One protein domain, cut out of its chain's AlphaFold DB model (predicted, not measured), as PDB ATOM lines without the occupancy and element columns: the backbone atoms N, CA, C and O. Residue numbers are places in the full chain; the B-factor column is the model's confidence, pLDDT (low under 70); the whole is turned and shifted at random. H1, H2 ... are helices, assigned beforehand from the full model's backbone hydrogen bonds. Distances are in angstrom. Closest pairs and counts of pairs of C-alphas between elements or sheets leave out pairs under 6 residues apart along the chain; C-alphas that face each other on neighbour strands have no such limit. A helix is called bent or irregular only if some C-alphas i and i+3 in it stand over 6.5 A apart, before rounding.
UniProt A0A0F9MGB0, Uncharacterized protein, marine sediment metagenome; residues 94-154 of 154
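AT A GLANCE: This is residues 94 to 154 of the 154 residues of an uncharacterized protein of marine sediment metagenome (UniProt A0A0F9MGB0). Two helices make the model: the first arm of a long bent helix, H2a, crosses H1 nearly at a right angle over residues 105 to 110, and beyond the bend the chain runs away from H1, with residues 138 to 154 sticking out as a free arm. That arm makes much of the length; without the free stretches, the body spans 27 by 19 by 14 A. The printed part has 61 residues with two named helices, H1 then H2, and no named strand; its class is all helix. The whole is loose, with a radius of gyration of the C-alphas of 14.2 A, and elongated, spanning 45 by 25 by 18 A.

IN THESE COORDINATES: The printed part begins at Val 94. H1, residues 99 to 116, is 25.7 A long and begins with C-alpha 99 at (-18.048, -26.510, -17.251). A short link of 8 residues leads to H2, residues 125 to 152, assigned as one helix by its hydrogen bonds but bent: C-alphas 134 and 137 are 7.2 A apart. Its arms are H2a, residues 125 to 134, 14.3 A, and H2b, residues 137 to 152, 23.1 A, ending with C-alpha 152 at (7.858, -22.802, 3.498).

HOW THE PARTS SIT: H1 touches H2a with residues 105 to 110 alone; the closest C-alphas, of Arg 106 and Cys 128, are 5.6 A apart. Their lines are about perpendicular, at 87 degrees. H2a and H2b stand at a steep tilt of 51 degrees. H1 and H2b are apart. In H1, H2a and H2b every O i to N i+4 pair is within hydrogen-bond range.

THE WHOLE: The two C-alphas farthest apart, of Arg 121 and Asn 154, are 45.6 A apart. The printed part has no cut and ends at the chain's last residue. Residues 115 to 120 also stand free. The mean pLDDT of the printed part is 86.5; residues 150 to 154 are under 70.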
ATOM      1  N   VAL A  94     -10.074 -20.522 -20.024       87.75
ATOM      2  CA  VAL A  94     -11.428 -21.096 -19.954       87.75
ATOM      3  C   VAL A  94     -11.582 -22.458 -20.636       87.75
ATOM      4  O   VAL A  94     -12.462 -23.211 -20.233       87.75
ATOM      5  N   ASP A  95     -10.753 -22.791 -21.633       85.12
ATOM      6  CA  ASP A  95     -10.803 -24.080 -22.344       85.12
ATOM      7  C   ASP A  95     -10.295 -25.236 -21.470       85.12
ATOM      8  O   ASP A  95     -10.607 -26.399 -21.730       85.12
ATOM      9  N   GLU A  96      -9.493 -24.923 -20.449       84.56
ATOM     10  CA  GLU A  96      -8.911 -25.895 -19.518       84.56
ATOM     11  C   GLU A  96      -9.752 -26.077 -18.244       84.56
ATOM     12  O   GLU A  96      -9.450 -26.941 -17.420       84.56
ATOM     13  N   LEU A  97     -10.818 -25.290 -18.081       85.31
ATOM     14  CA  LEU A  97     -11.734 -25.399 -16.952       85.31
ATOM     15  C   LEU A  97     -12.866 -26.375 -17.255       85.31
ATOM     16  O   LEU A  97     -13.395 -26.431 -18.367       85.31
ATOM     17  N   ASP A  98     -13.308 -27.103 -16.231       89.94
ATOM     18  CA  ASP A  98     -14.563 -27.829 -16.344       89.94
ATOM     19  C   ASP A  98     -15.755 -26.856 -16.456       89.94
ATOM     20  O   ASP A  98     -15.701 -25.684 -16.067       89.94
ATOM     21  N   MET A  99     -16.866 -27.346 -17.010       88.44
ATOM     22  CA  MET A  99     -18.048 -26.510 -17.251       88.44
ATOM     23  C   MET A  99     -18.655 -25.935 -15.964       88.44
ATOM     24  O   MET A  99     -19.287 -24.877 -16.004       88.44
ATOM     25  N   VAL A 100     -18.504 -26.625 -14.830       91.81
ATOM     26  CA  VAL A 100     -19.081 -26.211 -13.545       91.81
ATOM     27  C   VAL A 100     -18.282 -25.045 -12.972       91.81
ATOM     28  O   VAL A 100     -18.865 -24.042 -12.552       91.81
ATOM     29  N   ASP A 101     -16.961 -25.143 -12.998       90.19
ATOM     30  CA  ASP A 101     -16.049 -24.114 -12.527       90.19
ATOM     31  C   ASP A 101     -16.053 -22.898 -13.451       90.19
ATOM     32  O   ASP A 101     -16.101 -21.767 -12.961       90.19
ATOM     33  N   LEU A 102     -16.157 -23.091 -14.770       93.12
ATOM     34  CA  LEU A 102     -16.358 -21.984 -15.703       93.12
ATOM     35  C   LEU A 102     -17.661 -21.222 -15.408       93.12
ATOM     36  O   LEU A 102     -17.658 -19.991 -15.327       93.12
ATOM     37  N   ALA A 103     -18.773 -21.926 -15.177       92.38
ATOM     38  CA  ALA A 103     -20.043 -21.291 -14.822       92.38
ATOM     39  C   ALA A 103     -19.947 -20.504 -13.503       92.38
ATOM     40  O   ALA A 103     -20.464 -19.387 -13.399       92.38
ATOM     41  N   ARG A 104     -19.245 -21.050 -12.502       92.88
ATOM     42  CA  ARG A 104     -18.984 -20.360 -11.228       92.88
ATOM     43  C   ARG A 104     -18.144 -19.106 -11.427       92.88
ATOM     44  O   ARG A 104     -18.511 -18.051 -10.906       92.88
ATOM     45  N   LEU A 105     -17.065 -19.190 -12.202       93.38
ATOM     46  CA  LEU A 105     -16.216 -18.039 -12.501       93.38
ATOM     47  C   LEU A 105     -16.987 -16.952 -13.246       93.38
ATOM     48  O   LEU A 105     -16.886 -15.793 -12.862       93.38
ATOM     49  N   ARG A 106     -17.831 -17.297 -14.227       95.88
ATOM     50  CA  ARG A 106     -18.693 -16.316 -14.912       95.88
ATOM     51  C   ARG A 106     -19.587 -15.555 -13.929       95.88
ATOM     52  O   ARG A 106     -19.677 -14.332 -14.012       95.88
ATOM     53  N   ILE A 107     -20.206 -16.246 -12.967       96.06
ATOM     54  CA  ILE A 107     -21.037 -15.608 -11.930       96.06
ATOM     55  C   ILE A 107     -20.204 -14.652 -11.068       96.06
ATOM     56  O   ILE A 107     -20.638 -13.529 -10.799       96.06
ATOM     57  N   ILE A 108     -19.015 -15.079 -10.633       94.25
ATOM     58  CA  ILE A 108     -18.118 -14.257  -9.810       94.25
ATOM     59  C   ILE A 108     -17.664 -13.018 -10.591       94.25
ATOM     60  O   ILE A 108     -17.788 -11.903 -10.083       94.25
ATOM     61  N   THR A 109     -17.226 -13.191 -11.839       93.50
ATOM     62  CA  THR A 109     -16.784 -12.105 -12.722       93.50
ATOM     63  C   THR A 109     -17.901 -11.094 -12.970       93.50
ATOM     64  O   THR A 109     -17.661  -9.894 -12.853       93.50
ATOM     65  N   ARG A 110     -19.143 -11.537 -13.224       95.81
ATOM     66  CA  ARG A 110     -20.296 -10.623 -13.368       95.81
ATOM     67  C   ARG A 110     -20.546  -9.797 -12.122       95.81
ATOM     68  O   ARG A 110     -20.736  -8.589 -12.220       95.81
ATOM     69  N   ARG A 111     -20.545 -10.442 -10.952       92.88
ATOM     70  CA  ARG A 111     -20.765  -9.755  -9.673       92.88
ATOM     71  C   ARG A 111     -19.680  -8.716  -9.421       92.88
ATOM     72  O   ARG A 111     -20.010  -7.578  -9.106       92.88
ATOM     73  N   ALA A 112     -18.416  -9.085  -9.617       91.62
ATOM     74  CA  ALA A 112     -17.290  -8.173  -9.462       91.62
ATOM     75  C   ALA A 112     -17.386  -6.980 -10.429       91.62
ATOM     76  O   ALA A 112     -17.237  -5.837 -10.002       91.62
ATOM     77  N   HIS A 113     -17.715  -7.234 -11.701       92.69
ATOM     78  CA  HIS A 113     -17.906  -6.184 -12.700       92.69
ATOM     79  C   HIS A 113     -19.043  -5.235 -12.325       92.69
ATOM     80  O   HIS A 113     -18.855  -4.027 -12.323       92.69
ATOM     81  N   HIS A 114     -20.214  -5.760 -11.959       93.19
ATOM     82  CA  HIS A 114     -21.353  -4.933 -11.563       93.19
ATOM     83  C   HIS A 114     -21.059  -4.111 -10.296       93.19
ATOM     84  O   HIS A 114     -21.496  -2.970 -10.183       93.19
ATOM     85  N   SER A 115     -20.297  -4.654  -9.342       92.69
ATOM     86  CA  SER A 115     -19.859  -3.898  -8.164       92.69
ATOM     87  C   SER A 115     -18.890  -2.763  -8.511       92.69
ATOM     88  O   SER A 115     -18.977  -1.701  -7.899       92.69
ATOM     89  N   ALA A 116     -17.988  -2.966  -9.475       90.88
ATOM     90  CA  ALA A 116     -17.034  -1.944  -9.910       90.88
ATOM     91  C   ALA A 116     -17.675  -0.892 -10.838       90.88
ATOM     92  O   ALA A 116     -17.404   0.301 -10.707       90.88
ATOM     93  N   CYS A 117     -18.562  -1.331 -11.733       91.00
ATOM     94  CA  CYS A 117     -19.197  -0.538 -12.781       91.00
ATOM     95  C   CYS A 117     -20.735  -0.691 -12.747       91.00
ATOM     96  O   CYS A 117     -21.330  -1.235 -13.679       91.00
ATOM     97  N   PRO A 118     -21.432  -0.188 -11.708       89.88
ATOM     98  CA  PRO A 118     -22.861  -0.460 -11.489       89.88
ATOM     99  C   PRO A 118     -23.808   0.183 -12.512       89.88
ATOM    100  O   PRO A 118     -24.997  -0.115 -12.527       89.88
ATOM    101  N   ARG A 119     -23.311   1.111 -13.339       90.44
ATOM    102  CA  ARG A 119     -24.097   1.775 -14.393       90.44
ATOM    103  C   ARG A 119     -23.945   1.109 -15.757       90.44
ATOM    104  O   ARG A 119     -24.631   1.502 -16.697       90.44
ATOM    105  N   GLU A 120     -23.034   0.150 -15.876       90.56
ATOM    106  CA  GLU A 120     -22.806  -0.571 -17.118       90.56
ATOM    107  C   GLU A 120     -23.744  -1.767 -17.244       90.56
ATOM    108  O   GLU A 120     -24.293  -2.283 -16.268       90.56
ATOM    109  N   ARG A 121     -23.941  -2.207 -18.486       89.88
ATOM    110  CA  ARG A 121     -24.739  -3.396 -18.772       89.88
ATOM    111  C   ARG A 121     -24.056  -4.630 -18.181       89.88
ATOM    112  O   ARG A 121     -22.835  -4.751 -18.211       89.88
ATOM    113  N   GLU A 122     -24.864  -5.573 -17.706       91.94
ATOM    114  CA  GLU A 122     -24.367  -6.876 -17.272       91.94
ATOM    115  C   GLU A 122     -23.623  -7.603 -18.407       91.94
ATOM    116  O   GLU A 122     -24.050  -7.592 -19.567       91.94
ATOM    117  N   LEU A 123     -22.506  -8.241 -18.056       94.06
ATOM    118  CA  LEU A 123     -21.649  -8.949 -19.001       94.06
ATOM    119  C   LEU A 123     -22.306 -10.233 -19.522       94.06
ATOM    120  O   LEU A 123     -22.808 -11.063 -18.759       94.06
ATOM    121  N   THR A 124     -22.198 -10.445 -20.830       95.38
ATOM    122  CA  THR A 124     -22.515 -11.728 -21.479       95.38
ATOM    123  C   THR A 124     -21.489 -12.813 -21.126       95.38
ATOM    124  O   THR A 124     -20.376 -12.508 -20.703       95.38
ATOM    125  N   ASP A 125     -21.831 -14.091 -21.327       92.75
ATOM    126  CA  ASP A 125     -20.902 -15.226 -21.155       92.75
ATOM    127  C   ASP A 125     -19.583 -15.022 -21.912       92.75
ATOM    128  O   ASP A 125     -18.519 -15.142 -21.317       92.75
ATOM    129  N   ALA A 126     -19.645 -14.616 -23.184       89.75
ATOM    130  CA  ALA A 126     -18.454 -14.390 -24.003       89.75
ATOM    131  C   ALA A 126     -17.561 -13.257 -23.464       89.75
ATOM    132  O   ALA A 126     -16.337 -13.338 -23.536       89.75
ATOM    133  N   GLN A 127     -18.158 -12.204 -22.899       91.25
ATOM    134  CA  GLN A 127     -17.402 -11.114 -22.274       91.25
ATOM    135  C   GLN A 127     -16.769 -11.553 -20.952       91.25
ATOM    136  O   GLN A 127     -15.631 -11.185 -20.669       91.25
ATOM    137  N   CYS A 128     -17.470 -12.372 -20.163       93.75
ATOM    138  CA  CYS A 128     -16.881 -12.987 -18.980       93.75
ATOM    139  C   CYS A 128     -15.702 -13.889 -19.351       93.75
ATOM    140  O   CYS A 128     -14.661 -13.787 -18.710       93.75
ATOM    141  N   ASP A 129     -15.831 -14.716 -20.389       92.38
ATOM    142  CA  ASP A 129     -14.754 -15.601 -20.846       92.38
ATOM    143  C   ASP A 129     -13.525 -14.807 -21.290       92.38
ATOM    144  O   ASP A 129     -12.404 -15.151 -20.923       92.38
ATOM    145  N   ALA A 130     -13.723 -13.705 -22.021       89.62
ATOM    146  CA  ALA A 130     -12.637 -12.814 -22.418       89.62
ATOM    147  C   ALA A 130     -11.883 -12.252 -21.198       89.62
ATOM    148  O   ALA A 130     -10.658 -12.348 -21.139       89.62
ATOM    149  N   MET A 131     -12.605 -11.749 -20.190       91.06
ATOM    150  CA  MET A 131     -11.990 -11.252 -18.951       91.06
ATOM    151  C   MET A 131     -11.286 -12.363 -18.161       91.06
ATOM    152  O   MET A 131     -10.194 -12.157 -17.633       91.06
ATOM    153  N   ILE A 132     -11.893 -13.549 -18.072       93.50
ATOM    154  CA  ILE A 132     -11.306 -14.698 -17.372       93.50
ATOM    155  C   ILE A 132     -10.016 -15.143 -18.073       93.50
ATOM    156  O   ILE A 132      -9.035 -15.437 -17.401       93.50
ATOM    157  N   ASN A 133      -9.973 -15.134 -19.403       91.31
ATOM    158  CA  ASN A 133      -8.760 -15.452 -20.155       91.31
ATOM    159  C   ASN A 133      -7.643 -14.426 -19.972       91.31
ATOM    160  O   ASN A 133      -6.472 -14.798 -19.948       91.31
ATOM    161  N   GLU A 134      -7.993 -13.149 -19.828       89.44
ATOM    162  CA  GLU A 134      -7.020 -12.076 -19.628       89.44
ATOM    163  C   GLU A 134      -6.421 -12.089 -18.212       89.44
ATOM    164  O   GLU A 134      -5.203 -11.988 -18.041       89.44
ATOM    165  N   TYR A 135      -7.262 -12.232 -17.184       88.44
ATOM    166  CA  TYR A 135      -6.840 -12.072 -15.786       88.44
ATOM    167  C   TYR A 135      -6.646 -13.396 -15.040       88.44
ATOM    168  O   TYR A 135      -5.826 -13.467 -14.120       88.44
ATOM    169  N   GLY A 136      -7.364 -14.451 -15.430       86.75
ATOM    170  CA  GLY A 136      -7.362 -15.764 -14.783       86.75
ATOM    171  C   GLY A 136      -5.967 -16.366 -14.605       86.75
ATOM    172  O   GLY A 136      -5.615 -16.678 -13.464       86.75
ATOM    173  N   PRO A 137      -5.123 -16.441 -15.657       88.50
ATOM    174  CA  PRO A 137      -3.767 -16.982 -15.541       88.50
ATOM    175  C   PRO A 137      -2.918 -16.275 -14.479       88.50
ATOM    176  O   PRO A 137      -2.266 -16.924 -13.664       88.50
ATOM    177  N   ARG A 138      -2.979 -14.937 -14.428       86.44
ATOM    178  CA  ARG A 138      -2.212 -14.130 -13.465       86.44
ATOM    179  C   ARG A 138      -2.681 -14.360 -12.030       86.44
ATOM    180  O   ARG A 138      -1.867 -14.422 -11.112       86.44
ATOM    181  N   HIS A 139      -3.991 -14.474 -11.820       85.06
ATOM    182  CA  HIS A 139      -4.541 -14.754 -10.495       85.06
ATOM    183  C   HIS A 139      -4.218 -16.174 -10.025       85.06
ATOM    184  O   HIS A 139      -3.861 -16.347  -8.859       85.06
ATOM    185  N   ALA A 140      -4.282 -17.165 -10.919       83.19
ATOM    186  CA  ALA A 140      -3.893 -18.538 -10.617       83.19
ATOM    187  C   ALA A 140      -2.406 -18.631 -10.241       83.19
ATOM    188  O   ALA A 140      -2.064 -19.223  -9.218       83.19
ATOM    189  N   GLU A 141      -1.529 -17.973 -11.004       85.19
ATOM    190  CA  GLU A 141      -0.098 -17.899 -10.705       85.19
ATOM    191  C   GLU A 141       0.166 -17.295  -9.315       85.19
ATOM    192  O   GLU A 141       0.897 -17.877  -8.510       85.19
ATOM    193  N   ASN A 142      -0.466 -16.161  -8.998       84.69
ATOM    194  CA  ASN A 142      -0.317 -15.510  -7.694       84.69
ATOM    195  C   ASN A 142      -0.823 -16.384  -6.537       84.69
ATOM    196  O   ASN A 142      -0.194 -16.422  -5.480       84.69
ATOM    197  N   ALA A 143      -1.935 -17.099  -6.732       83.06
ATOM    198  CA  ALA A 143      -2.482 -18.003  -5.723       83.06
ATOM    199  C   ALA A 143      -1.533 -19.177  -5.434       83.06
ATOM    200  O   ALA A 143      -1.308 -19.511  -4.271       83.06
ATOM    201  N   ILE A 144      -0.932 -19.764  -6.477       82.06
ATOM    202  CA  ILE A 144       0.059 -20.839  -6.331       82.06
ATOM    203  C   ILE A 144       1.295 -20.328  -5.589       82.06
ATOM    204  O   ILE A 144       1.730 -20.966  -4.630       82.06
ATOM    205  N   ARG A 145       1.839 -19.168  -5.985       79.38
ATOM    206  CA  ARG A 145       3.005 -18.564  -5.315       79.38
ATOM    207  C   ARG A 145       2.739 -18.327  -3.828       79.38
ATOM    208  O   ARG A 145       3.504 -18.801  -2.995       79.38
ATOM    209  N   GLY A 146       1.606 -17.709  -3.491       81.25
ATOM    210  CA  GLY A 146       1.228 -17.477  -2.095       81.25
ATOM    211  C   GLY A 146       1.072 -18.766  -1.279       81.25
ATOM    212  O   GLY A 146       1.466 -18.807  -0.114       81.25
ATOM    213  N   ALA A 147       0.545 -19.838  -1.879       76.12
ATOM    214  CA  ALA A 147       0.411 -21.134  -1.212       76.12
ATOM    215  C   ALA A 147       1.765 -21.822  -0.958       76.12
ATOM    216  O   ALA A 147       1.935 -22.476   0.074       76.12
ATOM    217  N   VAL A 148       2.726 -21.678  -1.875       75.12
ATOM    218  CA  VAL A 148       4.095 -22.184  -1.696       75.12
ATOM    219  C   VAL A 148       4.796 -21.415  -0.577       75.12
ATOM    220  O   VAL A 148       5.312 -22.039   0.349       75.12
ATOM    221  N   ASP A 149       4.736 -20.084  -0.603       73.44
ATOM    222  CA  ASP A 149       5.392 -19.236   0.395       73.44
ATOM    223  C   ASP A 149       4.843 -19.491   1.811       73.44
ATOM    224  O   ASP A 149       5.609 -19.642   2.762       73.44
ATOM    225  N   ALA A 150       3.523 -19.655   1.960       66.81
ATOM    226  CA  ALA A 150       2.894 -19.974   3.247       66.81
ATOM    227  C   ALA A 150       3.283 -21.359   3.807       66.81
ATOM    228  O   ALA A 150       3.201 -21.590   5.016       66.81
ATOM    229  N   ARG A 151       3.693 -22.293   2.941       58.38
ATOM    230  CA  ARG A 151       4.090 -23.656   3.321       58.38
ATOM    231  C   ARG A 151       5.577 -23.775   3.660       58.38
ATOM    232  O   ARG A 151       5.942 -24.713   4.348       58.38
ATOM    233  N   VAL A 152       6.414 -22.850   3.189       60.41
ATOM    234  CA  VAL A 152       7.858 -22.802   3.498       60.41
ATOM    235  C   VAL A 152       8.134 -22.133   4.853       60.41
ATOM    236  O   VAL A 152       9.183 -22.353   5.448       60.41
ATOM    237  N   VAL A 153       7.195 -21.321   5.350       55.84
ATOM    238  CA  VAL A 153       7.324 -20.582   6.621       55.84
ATOM    239  C   VAL A 153       6.789 -21.369   7.835       55.84
ATOM    240  O   VAL A 153       7.056 -20.976   8.969       55.84
ATOM    241  N   ASN A 154       6.080 -22.484   7.619       44.09
ATOM    242  CA  ASN A 154       5.648 -23.424   8.669       44.09
ATOM    243  C   ASN A 154       6.554 -24.656   8.721       44.09
ATOM    244  O   ASN A 154       6.706 -25.211   9.832       44.09
TER     245      ASN A 154